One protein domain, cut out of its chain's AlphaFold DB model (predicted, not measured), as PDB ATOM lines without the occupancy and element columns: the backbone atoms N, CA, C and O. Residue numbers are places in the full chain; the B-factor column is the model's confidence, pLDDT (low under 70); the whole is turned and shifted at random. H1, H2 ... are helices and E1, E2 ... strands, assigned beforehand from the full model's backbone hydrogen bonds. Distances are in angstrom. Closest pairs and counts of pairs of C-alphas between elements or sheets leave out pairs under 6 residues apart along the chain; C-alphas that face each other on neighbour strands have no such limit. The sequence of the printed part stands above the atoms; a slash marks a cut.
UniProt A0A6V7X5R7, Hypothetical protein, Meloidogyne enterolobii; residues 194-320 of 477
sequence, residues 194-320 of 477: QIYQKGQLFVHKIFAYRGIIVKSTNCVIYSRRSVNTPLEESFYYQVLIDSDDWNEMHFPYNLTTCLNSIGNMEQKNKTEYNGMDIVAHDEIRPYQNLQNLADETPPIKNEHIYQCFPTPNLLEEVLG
ATOM      1  N   GLN A 194      76.067 -15.050 288.199       87.06
ATOM      2  CA  GLN A 194      75.430 -14.357 287.082       87.06
ATOM      3  C   GLN A 194      74.180 -15.115 286.634       87.06
ATOM      4  O   GLN A 194      74.258 -16.214 286.089       87.06
ATOM      5  N   ILE A 195      73.015 -14.511 286.842       89.56
ATOM      6  CA  ILE A 195      71.721 -15.121 286.522       89.56
ATOM      7  C   ILE A 195      71.525 -15.172 284.999       89.56
ATOM      8  O   ILE A 195      71.877 -14.230 284.288       89.56
ATOM      9  N   TYR A 196      70.965 -16.270 284.487       88.69
ATOM     10  CA  TYR A 196      70.492 -16.314 283.102       88.69
ATOM     11  C   TYR A 196      69.152 -15.588 282.968       88.69
ATOM     12  O   TYR A 196      68.241 -15.801 283.766       88.69
ATOM     13  N   GLN A 197      69.029 -14.751 281.941       86.06
ATOM     14  CA  GLN A 197      67.841 -13.929 281.735       86.06
ATOM     15  C   GLN A 197      66.638 -14.750 281.259       86.06
ATOM     16  O   GLN A 197      66.785 -15.814 280.644       86.06
ATOM     17  N   LYS A 198      65.436 -14.231 281.527       86.12
ATOM     18  CA  LYS A 198      64.193 -14.736 280.932       86.12
ATOM     19  C   LYS A 198      64.345 -14.745 279.403       86.12
ATOM     20  O   LYS A 198      64.870 -13.802 278.826       86.12
ATOM     21  N   GLY A 199      63.929 -15.833 278.763       82.81
ATOM     22  CA  GLY A 199      64.044 -16.040 277.319       82.81
ATOM     23  C   GLY A 199      65.347 -16.701 276.857       82.81
ATOM     24  O   GLY A 199      65.407 -17.179 275.728       82.81
ATOM     25  N   GLN A 200      66.368 -16.821 277.712       88.25
ATOM     26  CA  GLN A 200      67.626 -17.471 277.336       88.25
ATOM     27  C   GLN A 200      67.398 -18.933 276.915       88.25
ATOM     28  O   GLN A 200      66.883 -19.750 277.686       88.25
ATOM     29  N   LEU A 201      67.842 -19.269 275.700       91.25
ATOM     30  CA  LEU A 201      67.823 -20.632 275.173       91.25
ATOM     31  C   LEU A 201      68.998 -21.441 275.703       91.25
ATOM     32  O   LEU A 201      70.116 -20.934 275.852       91.25
ATOM     33  N   PHE A 202      68.758 -22.721 275.957       94.50
ATOM     34  CA  PHE A 202      69.789 -23.621 276.441       94.50
ATOM     35  C   PHE A 202      69.549 -25.066 276.017       94.50
ATOM     36  O   PHE A 202      68.442 -25.465 275.657       94.50
ATOM     37  N   VAL A 203      70.616 -25.857 276.085       94.50
ATOM     38  CA  VAL A 203      70.549 -27.316 276.059       94.50
ATOM     39  C   VAL A 203      70.833 -27.823 277.467       94.50
ATOM     40  O   VAL A 203      71.810 -27.406 278.097       94.50
ATOM     41  N   HIS A 204      69.992 -28.713 277.983       94.12
ATOM     42  CA  HIS A 204      70.214 -29.326 279.286       94.12
ATOM     43  C   HIS A 204      71.424 -30.268 279.215       94.12
ATOM     44  O   HIS A 204      71.400 -31.260 278.493       94.12
ATOM     45  N   LYS A 205      72.482 -30.027 279.996       91.31
ATOM     46  CA  LYS A 205      73.751 -30.788 279.906       91.31
ATOM     47  C   LYS A 205      73.597 -32.290 280.152       91.31
ATOM     48  O   LYS A 205      74.350 -33.086 279.604       91.31
ATOM     49  N   ILE A 206      72.653 -32.660 281.015       88.56
ATOM     50  CA  ILE A 206      72.395 -34.058 281.392       88.56
ATOM     51  C   ILE A 206      71.395 -34.738 280.445       88.56
ATOM     52  O   ILE A 206      71.716 -35.773 279.874       88.56
ATOM     53  N   PHE A 207      70.192 -34.178 280.291       88.44
ATOM     54  CA  PHE A 207      69.109 -34.785 279.508       88.44
ATOM     55  C   PHE A 207      69.117 -34.422 278.018       88.44
ATOM     56  O   PHE A 207      68.329 -34.975 277.264       88.44
ATOM     57  N   ALA A 208      69.997 -33.512 277.595       90.50
ATOM     58  CA  ALA A 208      70.205 -33.101 276.208       90.50
ATOM     59  C   ALA A 208      68.975 -32.527 275.476       90.50
ATOM     60  O   ALA A 208      68.999 -32.433 274.252       90.50
ATOM     61  N   TYR A 209      67.938 -32.091 276.196       92.38
ATOM     62  CA  TYR A 209      66.799 -31.389 275.604       92.38
ATOM     63  C   TYR A 209      67.086 -29.898 275.410       92.38
ATOM     64  O   TYR A 209      67.874 -29.303 276.153       92.38
ATOM     65  N   ARG A 210      66.407 -29.283 274.443       92.50
ATOM     66  CA  ARG A 210      66.360 -27.833 274.248       92.50
ATOM     67  C   ARG A 210      65.283 -27.225 275.131       92.50
ATOM     68  O   ARG A 210      64.189 -27.769 275.271       92.50
ATOM     69  N   GLY A 211      65.587 -26.073 275.708       92.56
ATOM     70  CA  GLY A 211      64.626 -25.335 276.507       92.56
ATOM     71  C   GLY A 211      64.869 -23.838 276.506       92.56
ATOM     72  O   GLY A 211      65.875 -23.341 275.990       92.56
ATOM     73  N   ILE A 212      63.918 -23.132 277.105       91.25
ATOM     74  CA  ILE A 212      63.925 -21.684 277.301       91.25
ATOM     75  C   ILE A 212      63.687 -21.365 278.776       91.25
ATOM     76  O   ILE A 212      62.854 -21.992 279.437       91.25
ATOM     77  N   ILE A 213      64.423 -20.394 279.305       90.38
ATOM     78  CA  ILE A 213      64.278 -19.956 280.695       90.38
ATOM     79  C   ILE A 213      63.062 -19.047 280.838       90.38
ATOM     80  O   ILE A 213      62.970 -18.026 280.168       90.38
ATOM     81  N   VAL A 214      62.156 -19.381 281.754       87.12
ATOM     82  CA  VAL A 214      60.959 -18.580 282.050       87.12
ATOM     83  C   VAL A 214      61.187 -17.681 283.260       87.12
ATOM     84  O   VAL A 214      60.862 -16.495 283.227       87.12
ATOM     85  N   LYS A 215      61.730 -18.240 284.345       86.25
ATOM     86  CA  LYS A 215      61.905 -17.523 285.611       86.25
ATOM     87  C   LYS A 215      63.057 -18.109 286.414       86.25
ATOM     88  O   LYS A 215      63.249 -19.320 286.424       86.25
ATOM     89  N   SER A 216      63.796 -17.261 287.118       87.69
ATOM     90  CA  SER A 216      64.871 -17.665 288.027       87.69
ATOM     91  C   SER A 216      64.453 -17.525 289.490       87.69
ATOM     92  O   SER A 216      63.688 -16.628 289.842       87.69
ATOM     93  N   THR A 217      65.018 -18.361 290.353       86.06
ATOM     94  CA  THR A 217      64.923 -18.249 291.811       86.06
ATOM     95  C   THR A 217      66.254 -18.623 292.451       86.06
ATOM     96  O   THR A 217      67.001 -19.432 291.898       86.06
ATOM     97  N   ASN A 218      66.561 -18.050 293.613       87.12
ATOM     98  CA  ASN A 218      67.647 -18.560 294.444       87.12
ATOM     99  C   ASN A 218      67.107 -19.718 295.293       87.12
ATOM    100  O   ASN A 218      66.033 -19.594 295.884       87.12
ATOM    101  N   CYS A 219      67.832 -20.830 295.344       85.25
ATOM    102  CA  CYS A 219      67.468 -21.981 296.159       85.25
ATOM    103  C   CYS A 219      68.586 -22.341 297.114       85.25
ATOM    104  O   CYS A 219      69.761 -22.414 296.746       85.25
ATOM    105  N   VAL A 220      68.174 -22.698 298.321       86.69
ATOM    106  CA  VAL A 220      69.074 -23.236 299.326       86.69
ATOM    107  C   VAL A 220      69.175 -24.749 299.149       86.69
ATOM    108  O   VAL A 220      68.167 -25.460 299.110       86.69
ATOM    109  N   ILE A 221      70.394 -25.264 299.027       85.88
ATOM    110  CA  ILE A 221      70.656 -26.697 298.893       85.88
ATOM    111  C   ILE A 221      71.046 -27.249 300.263       85.88
ATOM    112  O   ILE A 221      71.988 -26.775 300.892       85.88
ATOM    113  N   TYR A 222      70.355 -28.290 300.713       84.94
ATOM    114  CA  TYR A 222      70.607 -28.981 301.973       84.94
ATOM    115  C   TYR A 222      71.162 -30.382 301.725       84.94
ATOM    116  O   TYR A 222      70.759 -31.086 300.796       84.94
ATOM    117  N   SER A 223      72.063 -30.823 302.602       79.75
ATOM    118  CA  SER A 223      72.509 -32.214 302.658       79.75
ATOM    119  C   SER A 223      71.868 -32.922 303.845       79.75
ATOM    120  O   SER A 223      71.645 -32.318 304.890       79.75
ATOM    121  N   ARG A 224      71.651 -34.239 303.746       67.81
ATOM    122  CA  ARG A 224      71.111 -35.055 304.853       67.81
ATOM    123  C   ARG A 224      71.844 -34.869 306.192       67.81
ATOM    124  O   ARG A 224      71.230 -35.021 307.240       67.81
ATOM    125  N   ARG A 225      73.154 -34.581 306.180       55.72
ATOM    126  CA  ARG A 225      73.947 -34.379 307.412       55.72
ATOM    127  C   ARG A 225      73.654 -33.044 308.112       55.72
ATOM    128  O   ARG A 225      74.091 -32.858 309.241       55.72
ATOM    129  N   SER A 226      72.920 -32.147 307.461       53.97
ATOM    130  CA  SER A 226      72.730 -30.759 307.861       53.97
ATOM    131  C   SER A 226      71.383 -30.219 307.368       53.97
ATOM    132  O   SER A 226      71.321 -29.309 306.551       53.97
ATOM    133  N   VAL A 227      70.271 -30.765 307.870       54.38
ATOM    134  CA  VAL A 227      68.920 -30.270 307.517       54.38
ATOM    135  C   VAL A 227      68.729 -28.801 307.933       54.38
ATOM    136  O   VAL A 227      67.985 -28.072 307.292       54.38
ATOM    137  N   ASN A 228      69.475 -28.343 308.945       57.94
ATOM    138  CA  ASN A 228      69.398 -26.977 309.470       57.94
ATOM    139  C   ASN A 228      70.569 -26.078 309.042       57.94
ATOM    140  O   ASN A 228      70.566 -24.897 309.379       57.94
ATOM    141  N   THR A 229      71.577 -26.611 308.341       62.31
ATOM    142  CA  THR A 229      72.700 -25.809 307.834       62.31
ATOM    143  C   THR A 229      72.827 -25.966 306.318       62.31
ATOM    144  O   THR A 229      73.036 -27.081 305.827       62.31
ATOM    145  N   PRO A 230      72.677 -24.866 305.560       73.25
ATOM    146  CA  PRO A 230      72.712 -24.916 304.106       73.25
ATOM    147  C   PRO A 230      74.088 -25.381 303.624       73.25
ATOM    148  O   PRO A 230      75.117 -24.974 304.162       73.25
ATOM    149  N   LEU A 231      74.100 -26.266 302.626       78.44
ATOM    150  CA  LEU A 231      75.322 -26.737 301.975       78.44
ATOM    151  C   LEU A 231      75.867 -25.660 301.036       78.44
ATOM    152  O   LEU A 231      77.057 -25.359 301.052       78.44
ATOM    153  N   GLU A 232      74.984 -25.114 300.207       84.38
ATOM    154  CA  GLU A 232      75.275 -24.072 299.230       84.38
ATOM    155  C   GLU A 232      73.973 -23.358 298.839       84.38
ATOM    156  O   GLU A 232      72.880 -23.904 299.002       84.38
ATOM    157  N   GLU A 233      74.097 -22.151 298.297       85.75
ATOM    158  CA  GLU A 233      73.016 -21.466 297.589       85.75
ATOM    159  C   GLU A 233      73.331 -21.464 296.096       85.75
ATOM    160  O   GLU A 233      74.485 -21.291 295.689       85.75
ATOM    161  N   SER A 234      72.315 -21.708 295.273       89.06
ATOM    162  CA  SER A 234      72.463 -21.737 293.823       89.06
ATOM    163  C   SER A 234      71.162 -21.339 293.143       89.06
ATOM    164  O   SER A 234      70.068 -21.596 293.650       89.06
ATOM    165  N   PHE A 235      71.279 -20.763 291.951       90.69
ATOM    166  CA  PHE A 235      70.117 -20.426 291.145       90.69
ATOM    167  C   PHE A 235      69.489 -21.673 290.523       90.69
ATOM    168  O   PHE A 235      70.175 -22.525 289.950       90.69
ATOM    169  N   TYR A 236      68.165 -21.734 290.589       91.88
ATOM    170  CA  TYR A 236      67.350 -22.649 289.806       91.88
ATOM    171  C   TYR A 236      66.445 -21.861 288.877       91.88
ATOM    172  O   TYR A 236      66.069 -20.718 289.143       91.88
ATOM    173  N   TYR A 237      66.101 -22.503 287.773       91.38
ATOM    174  CA  TYR A 237      65.360 -21.897 286.689       91.38
ATOM    175  C   TYR A 237      64.140 -22.745 286.401       91.38
ATOM    176  O   TYR A 237      64.253 -23.950 286.186       91.38
ATOM    177  N   GLN A 238      62.984 -22.101 286.382       90.38
ATOM    178  CA  GLN A 238      61.800 -22.642 285.751       90.38
ATOM    179  C   GLN A 238      61.959 -22.504 284.239       90.38
ATOM    180  O   GLN A 238      62.246 -21.409 283.742       90.38
ATOM    181  N   VAL A 239      61.802 -23.614 283.522       91.12
ATOM    182  CA  VAL A 239      62.073 -23.701 282.085       91.12
ATOM    183  C   VAL A 239      60.929 -24.380 281.346       91.12
ATOM    184  O   VAL A 239      60.273 -25.268 281.890       91.12
ATOM    185  N   LEU A 240      60.745 -24.004 280.081       90.44
ATOM    186  CA  LEU A 240      59.936 -24.768 279.135       90.44
ATOM    187  C   LEU A 240      60.844 -25.585 278.219       90.44
ATOM    188  O   LEU A 240      61.868 -25.098 277.742       90.44
ATOM    189  N   ILE A 241      60.436 -26.820 277.973       91.31
ATOM    190  CA  ILE A 241      61.118 -27.818 277.159       91.31
ATOM    191  C   ILE A 241      60.481 -27.844 275.770       91.31
ATOM    192  O   ILE A 241      59.250 -27.834 275.655       91.31
ATOM    193  N   ASP A 242      61.309 -27.931 274.732       90.75
ATOM    194  CA  ASP A 242      60.861 -28.140 273.356       90.75
ATOM    195  C   ASP A 242      60.138 -29.492 273.203       90.75
ATOM    196  O   ASP A 242      60.662 -30.549 273.568       90.75
ATOM    197  N   SER A 243      58.926 -29.462 272.651       89.25
ATOM    198  CA  SER A 243      58.075 -30.632 272.447       89.25
ATOM    199  C   SER A 243      58.669 -31.669 271.506       89.25
ATOM    200  O   SER A 243      58.384 -32.856 271.656       89.25
ATOM    201  N   ASP A 244      59.515 -31.250 270.562       88.12
ATOM    202  CA  ASP A 244      60.191 -32.181 269.655       88.12
ATOM    203  C   ASP A 244      61.150 -33.121 270.417       88.12
ATOM    204  O   ASP A 244      61.402 -34.240 269.968       88.12
ATOM    205  N   ASP A 245      61.650 -32.704 271.587       88.94
ATOM    206  CA  ASP A 245      62.631 -33.463 272.368       88.94
ATOM    207  C   ASP A 245      61.976 -34.394 273.409       88.94
ATOM    208  O   ASP A 245      62.663 -35.216 274.017       88.94
ATOM    209  N   TRP A 246      60.650 -34.325 273.610       86.00
ATOM    210  CA  TRP A 246      59.948 -35.046 274.686       86.00
ATOM    211  C   TRP A 246      60.165 -36.561 274.678       86.00
ATOM    212  O   TRP A 246      60.314 -37.169 275.740       86.00
ATOM    213  N   ASN A 247      60.234 -37.169 273.495       82.44
ATOM    214  CA  ASN A 247      60.441 -38.612 273.356       82.44
ATOM    215  C   ASN A 247      61.870 -39.047 273.741       82.44
ATOM    216  O   ASN A 247      62.080 -40.187 274.162       82.44
ATOM    217  N   GLU A 248      62.844 -38.137 273.655       82.00
ATOM    218  CA  GLU A 248      64.268 -38.418 273.867       82.00
ATOM    219  C   GLU A 248      64.739 -38.124 275.298       82.00
ATOM    220  O   GLU A 248      65.740 -38.678 275.749       82.00
ATOM    221  N   MET A 249      63.998 -37.319 276.068       77.75
ATOM    222  CA  MET A 249      64.370 -36.942 277.443       77.75
ATOM    223  C   MET A 249      64.455 -38.122 278.416       77.75
ATOM    224  O   MET A 249      65.077 -38.034 279.477       77.75
ATOM    225  N   HIS A 250      63.804 -39.235 278.070       75.31
ATOM    226  CA  HIS A 250      63.721 -40.439 278.891       75.31
ATOM    227  C   HIS A 250      63.183 -40.181 280.308       75.31
ATOM    228  O   HIS A 250      63.498 -40.937 281.227       75.31
ATOM    229  N   PHE A 251      62.363 -39.148 280.508       79.44
ATOM    230  CA  PHE A 251      61.546 -38.918 281.698       79.44
ATOM    231  C   PHE A 251      60.180 -38.330 281.296       79.44
ATOM    232  O   PHE A 251      60.067 -37.800 280.192       79.44
ATOM    233  N   PRO A 252      59.131 -38.460 282.133       78.81
ATOM    234  CA  PRO A 252      57.792 -37.977 281.784       78.81
ATOM    235  C   PRO A 252      57.800 -36.464 281.567       78.81
ATOM    236  O   PRO A 252      58.331 -35.762 282.410       78.81
ATOM    237  N   TYR A 253      57.206 -35.932 280.497       77.19
ATOM    238  CA  TYR A 253      57.179 -34.478 280.264       77.19
ATOM    239  C   TYR A 253      56.158 -33.739 281.152       77.19
ATOM    240  O   TYR A 253      56.228 -32.520 281.281       77.19
ATOM    241  N   ASN A 254      55.233 -34.442 281.810       75.31
ATOM    242  CA  ASN A 254      54.220 -33.875 282.710       75.31
ATOM    243  C   ASN A 254      54.721 -33.750 284.165       75.31
ATOM    244  O   ASN A 254      54.034 -34.104 285.128       75.31
ATOM    245  N   LEU A 255      55.956 -33.262 284.348       71.06
ATOM    246  CA  LEU A 255      56.589 -33.140 285.669       71.06
ATOM    247  C   LEU A 255      56.010 -32.041 286.549       71.06
ATOM    248  O   LEU A 255      56.296 -32.045 287.749       71.06
ATOM    249  N   THR A 256      55.175 -31.173 286.001       61.84
ATOM    250  CA  THR A 256      54.659 -30.008 286.703       61.84
ATOM    251  C   THR A 256      53.136 -30.070 286.760       61.84
ATOM    252  O   THR A 256      52.474 -30.253 285.745       61.84
ATOM    253  N   THR A 257      52.571 -29.906 287.956       58.03
ATOM    254  CA  THR A 257      51.119 -29.839 288.184       58.03
ATOM    255  C   THR A 257      50.837 -28.685 289.132       58.03
ATOM    256  O   THR A 257      51.549 -28.537 290.121       58.03
ATOM    257  N   CYS A 258      49.814 -27.881 288.861       52.19
ATOM    258  CA  CYS A 258      49.323 -26.829 289.747       52.19
ATOM    259  C   CYS A 258      47.868 -27.098 290.163       52.19
ATOM    260  O   CYS A 258      47.197 -27.970 289.609       52.19
ATOM    261  N   LEU A 259      47.372 -26.340 291.141       54.16
ATOM    262  CA  LEU A 259      45.948 -26.273 291.458       54.16
ATOM    263  C   LEU A 259      45.378 -24.957 290.919       54.16
ATOM    264  O   LEU A 259      45.801 -23.883 291.347       54.16
ATOM    265  N   ASN A 260      44.399 -25.035 290.017       50.12
ATOM    266  CA  ASN A 260      43.687 -23.864 289.504       50.12
ATOM    267  C   ASN A 260      42.467 -23.536 290.375       50.12
ATOM    268  O   ASN A 260      41.641 -24.402 290.676       50.12
ATOM    269  N   SER A 261      42.340 -22.263 290.763       46.09
ATOM    270  CA  SER A 261      41.177 -21.713 291.465       46.09
ATOM    271  C   SER A 261      40.160 -21.186 290.456       46.09
ATOM    272  O   SER A 261      40.156 -20.001 290.128       46.09
ATOM    273  N   ILE A 262      39.303 -22.058 289.929       37.25
ATOM    274  CA  ILE A 262      38.169 -21.619 289.111       37.25
ATOM    275  C   ILE A 262      36.902 -21.757 289.958       37.25
ATOM    276  O   ILE A 262      36.353 -22.847 290.081       37.25
ATOM    277  N   GLY A 263      36.436 -20.638 290.524       37.69
ATOM    278  CA  GLY A 263      35.151 -20.541 291.229       37.69
ATOM    279  C   GLY A 263      35.185 -20.962 292.704       37.69
ATOM    280  O   GLY A 263      36.148 -21.569 293.156       37.69
ATOM    281  N   ASN A 264      34.152 -20.547 293.452       37.12
ATOM    282  CA  ASN A 264      34.016 -20.615 294.916       37.12
ATOM    283  C   ASN A 264      34.670 -21.841 295.587       37.12
ATOM    284  O   ASN A 264      34.558 -22.959 295.100       37.12
ATOM    285  N   MET A 265      35.297 -21.563 296.738       44.44
ATOM    286  CA  MET A 265      36.205 -22.329 297.619       44.44
ATOM    287  C   MET A 265      35.962 -23.826 297.926       44.44
ATOM    288  O   MET A 265      36.471 -24.304 298.935       44.44
ATOM    289  N   GLU A 266      35.282 -24.618 297.102       48.06
ATOM    290  CA  GLU A 266      34.997 -26.015 297.459       48.06
ATOM    291  C   GLU A 266      35.776 -27.072 296.667       48.06
ATOM    292  O   GLU A 266      36.022 -28.134 297.231       48.06
ATOM    293  N   GLN A 267      36.276 -26.816 295.446       50.25
ATOM    294  CA  GLN A 267      37.127 -27.789 294.728       50.25
ATOM    295  C   GLN A 267      38.158 -27.100 293.816       50.25
ATOM    296  O   GLN A 267      37.796 -26.387 292.884       50.25
ATOM    297  N   LYS A 268      39.461 -27.320 294.066       58.41
ATOM    298  CA  LYS A 268      40.542 -26.888 293.161       58.41
ATOM    299  C   LYS A 268      40.860 -28.002 292.165       58.41
ATOM    300  O   LYS A 268      41.146 -29.128 292.571       58.41
ATOM    301  N   ASN A 269      40.882 -27.684 290.872       53.66
ATOM    302  CA  ASN A 269      41.229 -28.658 289.835       53.66
ATOM    303  C   ASN A 269      42.753 -28.759 289.676       53.66
ATOM    304  O   ASN A 269      43.433 -27.738 289.552       53.66
ATOM    305  N   LYS A 270      43.288 -29.990 289.664       58.47
ATOM    306  CA  LYS A 270      44.695 -30.272 289.329       58.47
ATOM    307  C   LYS A 270      44.895 -30.040 287.824       58.47
ATOM    308  O   LYS A 270      44.193 -30.645 287.019       58.47
ATOM    309  N   THR A 271      45.824 -29.168 287.448       57.41
ATOM    310  CA  THR A 271      46.188 -28.873 286.053       57.41
ATOM    311  C   THR A 271      47.645 -29.253 285.827       57.41
ATOM    312  O   THR A 271      48.517 -28.822 286.576       57.41
ATOM    313  N   GLU A 272      47.918 -30.083 284.823       68.00
ATOM    314  CA  GLU A 272      49.278 -30.479 284.440       68.00
ATOM    315  C   GLU A 272      49.834 -29.502 283.395       68.00
ATOM    316  O   GLU A 272      49.128 -29.141 282.458       68.00
ATOM    317  N   TYR A 273      51.083 -29.065 283.575       75.56
ATOM    318  CA  TYR A 273      51.829 -28.256 282.608       75.56
ATOM    319  C   TYR A 273      52.873 -29.137 281.926       75.56
ATOM    320  O   TYR A 273      53.864 -29.541 282.548       75.56
ATOM    321  N   ASN A 274      52.654 -29.440 280.650       81.88
ATOM    322  CA  ASN A 274      53.529 -30.327 279.895       81.88
ATOM    323  C   ASN A 274      54.802 -29.602 279.454       81.88
ATOM    324  O   ASN A 274      54.785 -28.467 278.979       81.88
ATOM    325  N   GLY A 275      55.940 -30.273 279.610       84.12
ATOM    326  CA  GLY A 275      57.239 -29.722 279.243       84.12
ATOM    327  C   GLY A 275      57.704 -28.581 280.148       84.12
ATOM    328  O   GLY A 275      58.595 -27.846 279.748       84.12
ATOM    329  N   MET A 276      57.131 -28.411 281.341       86.69
ATOM    330  CA  MET A 276      57.656 -27.495 282.358       86.69
ATOM    331  C   MET A 276      58.558 -28.266 283.330       86.69
ATOM    332  O   MET A 276      58.145 -29.301 283.862       86.69
ATOM    333  N   ASP A 277      59.764 -27.758 283.579       89.25
ATOM    334  CA  ASP A 277      60.769 -28.380 284.454       89.25
ATOM    335  C   ASP A 277      61.530 -27.328 285.276       89.25
ATOM    336  O   ASP A 277      61.457 -26.127 284.997       89.25
ATOM    337  N   ILE A 278      62.261 -27.785 286.295       89.88
ATOM    338  CA  ILE A 278      63.178 -26.968 287.089       89.88
ATOM    339  C   ILE A 278      64.618 -27.454 286.898       89.88
ATOM    340  O   ILE A 278      64.964 -28.604 287.184       89.88
ATOM    341  N   VAL A 279      65.481 -26.537 286.467       91.81
ATOM    342  CA  VAL A 279      66.870 -26.813 286.084       91.81
ATOM    343  C   VAL A 279      67.836 -26.042 286.976       91.81
ATOM    344  O   VAL A 279      67.609 -24.870 287.282       91.81
ATOM    345  N   ALA A 280      68.918 -26.693 287.403       92.31
ATOM    346  CA  ALA A 280      69.967 -26.039 288.178       92.31
ATOM    347  C   ALA A 280      70.876 -25.195 287.270       92.31
ATOM    348  O   ALA A 280      71.113 -25.535 286.111       92.31
ATOM    349  N   HIS A 281      71.433 -24.102 287.795       93.25
ATOM    350  CA  HIS A 281      72.307 -23.205 287.030       93.25
ATOM    351  C   HIS A 281      73.462 -23.915 286.298       93.25
ATOM    352  O   HIS A 281      73.788 -23.582 285.159       93.25
ATOM    353  N   ASP A 282      74.080 -24.909 286.938       91.56
ATOM    354  CA  ASP A 282      75.220 -25.660 286.413       91.56
ATOM    355  C   ASP A 282      74.845 -26.662 285.311       91.56
ATOM    356  O   ASP A 282      75.730 -27.133 284.592       91.56
ATOM    357  N   GLU A 283      73.556 -26.941 285.126       92.88
ATOM    358  CA  GLU A 283      73.019 -27.863 284.118       92.88
ATOM    359  C   GLU A 283      72.661 -27.166 282.798       92.88
ATOM    360  O   GLU A 283      72.374 -27.834 281.802       92.88
ATOM    361  N   ILE A 284      72.732 -25.837 282.762       94.69
ATOM    362  CA  ILE A 284      72.386 -25.014 281.604       94.69
ATOM    363  C   ILE A 284      73.611 -24.857 280.704       94.69
ATOM    364  O   ILE A 284      74.673 -24.399 281.141       94.69
ATOM    365  N   ARG A 285      73.473 -25.241 279.428       95.12
ATOM    366  CA  ARG A 285      74.414 -24.894 278.356       95.12
ATOM    367  C   ARG A 285      73.752 -23.864 277.429       95.12
ATOM    368  O   ARG A 285      72.960 -24.270 276.575       95.12
ATOM    369  N   PRO A 286      74.031 -22.560 277.588       94.00
ATOM    370  CA  PRO A 286      73.338 -21.521 276.840       94.00
ATOM    371  C   PRO A 286      73.736 -21.547 275.362       94.00
ATOM    372  O   PRO A 286      74.888 -21.819 275.010       94.00
ATOM    373  N   TYR A 287      72.787 -21.247 274.487       90.81
ATOM    374  CA  TYR A 287      73.046 -21.037 273.067       90.81
ATOM    375  C   TYR A 287      72.180 -19.900 272.534       90.81
ATOM    376  O   TYR A 287      71.180 -19.525 273.141       90.81
ATOM    377  N   GLN A 288      72.578 -19.345 271.397       85.44
ATOM    378  CA  GLN A 288      71.784 -18.400 270.622       85.44
ATOM    379  C   GLN A 288      71.314 -19.073 269.336       85.44
ATOM    380  O   GLN A 288      72.074 -19.823 268.711       85.44
ATOM    381  N   ASN A 289      70.069 -18.819 268.944       77.69
ATOM    382  CA  ASN A 289      69.543 -19.285 267.667       77.69
ATOM    383  C   ASN A 289      70.221 -18.502 266.524       77.69
ATOM    384  O   ASN A 289      70.427 -17.296 266.636       77.69
ATOM    385  N   LEU A 290      70.627 -19.202 265.463       65.00
ATOM    386  CA  LEU A 290      71.253 -18.615 264.271       65.00
ATOM    387  C   LEU A 290      70.326 -18.635 263.049       65.00
ATOM    388  O   LEU A 290      70.675 -18.056 262.020       65.00
ATOM    389  N   GLN A 291      69.170 -19.304 263.132       58.62
ATOM    390  CA  GLN A 291      68.140 -19.207 262.101       58.62
ATOM    391  C   GLN A 291      67.678 -17.752 262.001       58.62
ATOM    392  O   GLN A 291      67.522 -17.077 263.018       58.62
ATOM    393  N   ASN A 292      67.551 -17.266 260.761       44.12
ATOM    394  CA  ASN A 292      67.321 -15.860 260.442       44.12
ATOM    395  C   ASN A 292      66.270 -15.234 261.364       44.12
ATOM    396  O   ASN A 292      65.128 -15.685 261.401       44.12
ATOM    397  N   LEU A 293      66.655 -14.117 261.987       44.50
ATOM    398  CA  LEU A 293      65.847 -13.159 262.761       44.50
ATOM    399  C   LEU A 293      64.594 -12.618 262.023       44.50
ATOM    400  O   LEU A 293      63.968 -11.674 262.489       44.50
ATOM    401  N   ALA A 294      64.267 -13.163 260.848       40.41
ATOM    402  CA  ALA A 294      63.186 -12.760 259.960       40.41
ATOM    403  C   ALA A 294      61.958 -13.687 260.038       40.41
ATOM    404  O   ALA A 294      60.864 -13.251 259.687       40.41
ATOM    405  N   ASP A 295      62.116 -14.934 260.502       44.19
ATOM    406  CA  ASP A 295      60.999 -15.854 260.721       44.19
ATOM    407  C   ASP A 295      60.557 -15.746 262.190       44.19
ATOM    408  O   ASP A 295      61.246 -16.209 263.096       44.19
ATOM    409  N   GLU A 296      59.402 -15.123 262.443       52.97
ATOM    410  CA  GLU A 296      58.774 -14.969 263.774       52.97
ATOM    411  C   GLU A 296      58.272 -16.307 264.372       52.97
ATOM    412  O   GLU A 296      57.239 -16.377 265.038       52.97
ATOM    413  N   THR A 297      58.965 -17.413 264.106       60.00
ATOM    414  CA  THR A 297      58.709 -18.694 264.759       60.00
ATOM    415  C   THR A 297      59.292 -18.680 266.169       60.00
ATOM    416  O   THR A 297      60.429 -18.235 266.347       60.00
ATOM    417  N   PRO A 298      58.563 -19.192 267.177       67.81
ATOM    418  CA  PRO A 298      59.098 -19.291 268.521       67.81
ATOM    419  C   PRO A 298      60.365 -20.162 268.526       67.81
ATOM    420  O   PRO A 298      60.439 -21.149 267.790       67.81
ATOM    421  N   PRO A 299      61.364 -19.829 269.358       74.31
ATOM    422  CA  PRO A 299      62.656 -20.507 269.341       74.31
ATOM    423  C   PRO A 299      62.589 -21.961 269.833       74.31
ATOM    424  O   PRO A 299      63.509 -22.732 269.570       74.31
ATOM    425  N   ILE A 300      61.513 -22.324 270.534       82.88
ATOM    426  CA  ILE A 300      61.159 -23.698 270.893       82.88
ATOM    427  C   ILE A 300      59.672 -23.931 270.616       82.88
ATOM    428  O   ILE A 300      58.873 -22.990 270.646       82.88
ATOM    429  N   LYS A 301      59.273 -25.185 270.413       85.25
ATOM    430  CA  LYS A 301      57.855 -25.559 270.328       85.25
ATOM    431  C   LYS A 301      57.344 -25.966 271.706       85.25
ATOM    432  O   LYS A 301      57.803 -26.950 272.267       85.25
ATOM    433  N   ASN A 302      56.406 -25.216 272.275       82.81
ATOM    434  CA  ASN A 302      55.726 -25.599 273.514       82.81
ATOM    435  C   ASN A 302      54.366 -24.886 273.601       82.81
ATOM    436  O   ASN A 302      54.280 -23.697 273.299       82.81
ATOM    437  N   GLU A 303      53.315 -25.592 274.025       80.56
ATOM    438  CA  GLU A 303      51.949 -25.049 274.123       80.56
ATOM    439  C   GLU A 303      51.833 -23.858 275.091       80.56
ATOM    440  O   GLU A 303      51.025 -22.951 274.887       80.56
ATOM    441  N   HIS A 304      52.690 -23.813 276.112       78.81
ATOM    442  CA  HIS A 304      52.695 -22.774 277.135       78.81
ATOM    443  C   HIS A 304      53.596 -21.582 276.793       78.81
ATOM    444  O   HIS A 304      53.665 -20.635 277.578       78.81
ATOM    445  N   ILE A 305      54.279 -21.573 275.639       79.19
ATOM    446  CA  ILE A 305      55.262 -20.522 275.339       79.19
ATOM    447  C   ILE A 305      54.631 -19.124 275.328       79.19
ATOM    448  O   ILE A 305      55.138 -18.221 275.984       79.19
ATOM    449  N   TYR A 306      53.466 -18.961 274.702       74.06
ATOM    450  CA  TYR A 306      52.766 -17.673 274.646       74.06
ATOM    451  C   TYR A 306      52.134 -17.272 275.985       74.06
ATOM    452  O   TYR A 306      51.849 -16.099 276.204       74.06
ATOM    453  N   GLN A 307      51.938 -18.224 276.907       73.69
ATOM    454  CA  GLN A 307      51.501 -17.922 278.275       73.69
ATOM    455  C   GLN A 307      52.651 -17.328 279.102       73.69
ATOM    456  O   GLN A 307      52.420 -16.484 279.963       73.69
ATOM    457  N   CYS A 308      53.890 -17.758 278.843       71.06
ATOM    458  CA  CYS A 308      55.086 -17.268 279.531       71.06
ATOM    459  C   CYS A 308      55.702 -16.018 278.870       71.06
ATOM    460  O   CYS A 308      56.344 -15.212 279.553       71.06
ATOM    461  N   PHE A 309      55.497 -15.857 277.561       73.44
ATOM    462  CA  PHE A 309      56.040 -14.789 276.717       73.44
ATOM    463  C   PHE A 309      54.911 -14.188 275.854       73.44
ATOM    464  O   PHE A 309      54.748 -14.572 274.694       73.44
ATOM    465  N   PRO A 310      54.068 -13.306 276.423       58.50
ATOM    466  CA  PRO A 310      52.848 -12.823 275.770       58.50
ATOM    467  C   PRO A 310      53.074 -11.693 274.750       58.50
ATOM    468  O   PRO A 310      52.120 -11.276 274.092       58.50
ATOM    469  N   THR A 311      54.290 -11.150 274.615       54.38
ATOM    470  CA  THR A 311      54.549 -10.013 273.718       54.38
ATOM    471  C   THR A 311      54.551 -10.407 272.236       54.38
ATOM    472  O   THR A 311      55.062 -11.473 271.888       54.38
ATOM    473  N   PRO A 312      54.066  -9.522 271.337       42.28
ATOM    474  CA  PRO A 312      53.988  -9.785 269.896       42.28
ATOM    475  C   PRO A 312      55.358 -10.010 269.236       42.28
ATOM    476  O   PRO A 312      55.436 -10.732 268.250       42.28
ATOM    477  N   ASN A 313      56.439  -9.479 269.818       48.59
ATOM    478  CA  ASN A 313      57.817  -9.773 269.429       48.59
ATOM    479  C   ASN A 313      58.475 -10.684 270.471       48.59
ATOM    480  O   ASN A 313      59.269 -10.241 271.299       48.59
ATOM    481  N   LEU A 314      58.169 -11.982 270.417       50.38
ATOM    482  CA  LEU A 314      58.785 -13.003 271.277       50.38
ATOM    483  C   LEU A 314      60.326 -12.978 271.181       50.38
ATOM    484  O   LEU A 314      61.019 -13.268 272.148       50.38
ATOM    485  N   LEU A 315      60.859 -12.558 270.028       45.31
ATOM    486  CA  LEU A 315      62.283 -12.326 269.784       45.31
ATOM    487  C   LEU A 315      62.849 -11.102 270.523       45.31
ATOM    488  O   LEU A 315      63.987 -11.176 270.962       45.31
ATOM    489  N   GLU A 316      62.107 -10.006 270.709       45.72
ATOM    490  CA  GLU A 316      62.616  -8.823 271.432       45.72
ATOM    491  C   GLU A 316      62.734  -9.086 272.939       45.72
ATOM    492  O   GLU A 316      63.726  -8.694 273.551       45.72
ATOM    493  N   GLU A 317      61.786  -9.831 273.518       47.59
ATOM    494  CA  GLU A 317      61.832 -10.245 274.928       47.59
ATOM    495  C   GLU A 317      62.935 -11.303 275.161       47.59
ATOM    496  O   GLU A 317      63.677 -11.230 276.138       47.59
ATOM    497  N   VAL A 318      63.108 -12.248 274.223       48.09
ATOM    498  CA  VAL A 318      64.177 -13.271 274.247       48.09
ATOM    499  C   VAL A 318      65.575 -12.682 274.014       48.09
ATOM    500  O   VAL A 318      66.559 -13.227 274.513       48.09
ATOM    501  N   LEU A 319      65.676 -11.567 273.284       41.44
ATOM    502  CA  LEU A 319      66.928 -10.856 272.995       41.44
ATOM    503  C   LEU A 319      67.220  -9.698 273.969       41.44
ATOM    504  O   LEU A 319      68.224  -9.008 273.794       41.44
ATOM    505  N   GLY A 320      66.411  -9.518 275.020       40.97
ATOM    506  CA  GLY A 320      66.736  -8.629 276.139       40.97
ATOM    507  C   GLY A 320      66.342  -7.158 275.974       40.97
ATOM    508  O   GLY A 320      66.985  -6.300 276.577       40.97
TER     509      GLY A 320
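What this domain is: This is residues 194 to 320 of the 477 residues of the protein "Hypothetical protein" of Meloidogyne enterolobii (UniProt A0A6V7X5R7). One antiparallel sheet, strongly twisted and curled, folds back on itself into two leaves, E6 and E3 facing E1 and E7, with E2 as the hinge; the separate hairpin E4 and E5 reaches away from it, and two short helices graze it. The printed part has 127 residues, in the order E1 E2 E3 E4 E5 E6 E7 H1 H2, and the large sheet runs E6 - E3 - E2 - E1 - E7. The class is mostly strand, with under half of the residues in named elements. It is only just compact, close to loose, with a radius of gyration of the C-alphas of 16.6 A and spans of 52 by 42 by 29 A.

How they stand to each other: Look first at E1, residues 201 to 204, E2, residues 210 to 223, and E3, residues 230 to 241: they form a meander, each strand the antiparallel neighbour of the one before. Find N 202 and O 211 at 2.9 A, then N 217 and O 236 at 2.9 A. E4, residues 256 to 260, and E5, residues 269 to 273, are a hairpin, with N 258 and O 271 at 2.8 A. Edge strand E6, residues 276 to 280, is antiparallel to E3, with N 239 and O 277 at 2.9 A; edge strand E7, residues 284 to 289, is antiparallel to E1, with N 203 and O 285 at 2.9 A. H1, residues 305 to 308, only grazes the large sheet; so does H2, residues 314 to 318, with residue 318. H1 is too short for an O i to N i+4 pair; in H2 the pair is within hydrogen-bond range.

Where its parts are: Find C-alpha 201 at (67.823, -20.632, 275.173), where E1 begins. E2 is 29.4 A long and bends by 94 degrees at residue 214; E3, 29.5 A, bends by 57 degrees at residue 233. H2 ends at C-alpha 318, (64.177, -13.271, 274.247).

The domain as a whole: The C-alphas farthest apart, of Arg 225 and Ala 294, are 53.2 A apart. The printed part has no cut; the links E3 to E4 and E7 to H1 are long. Confidence is under 70 in residues 224 to 229, 256 to 272, 290 to 298 and 310 to 320.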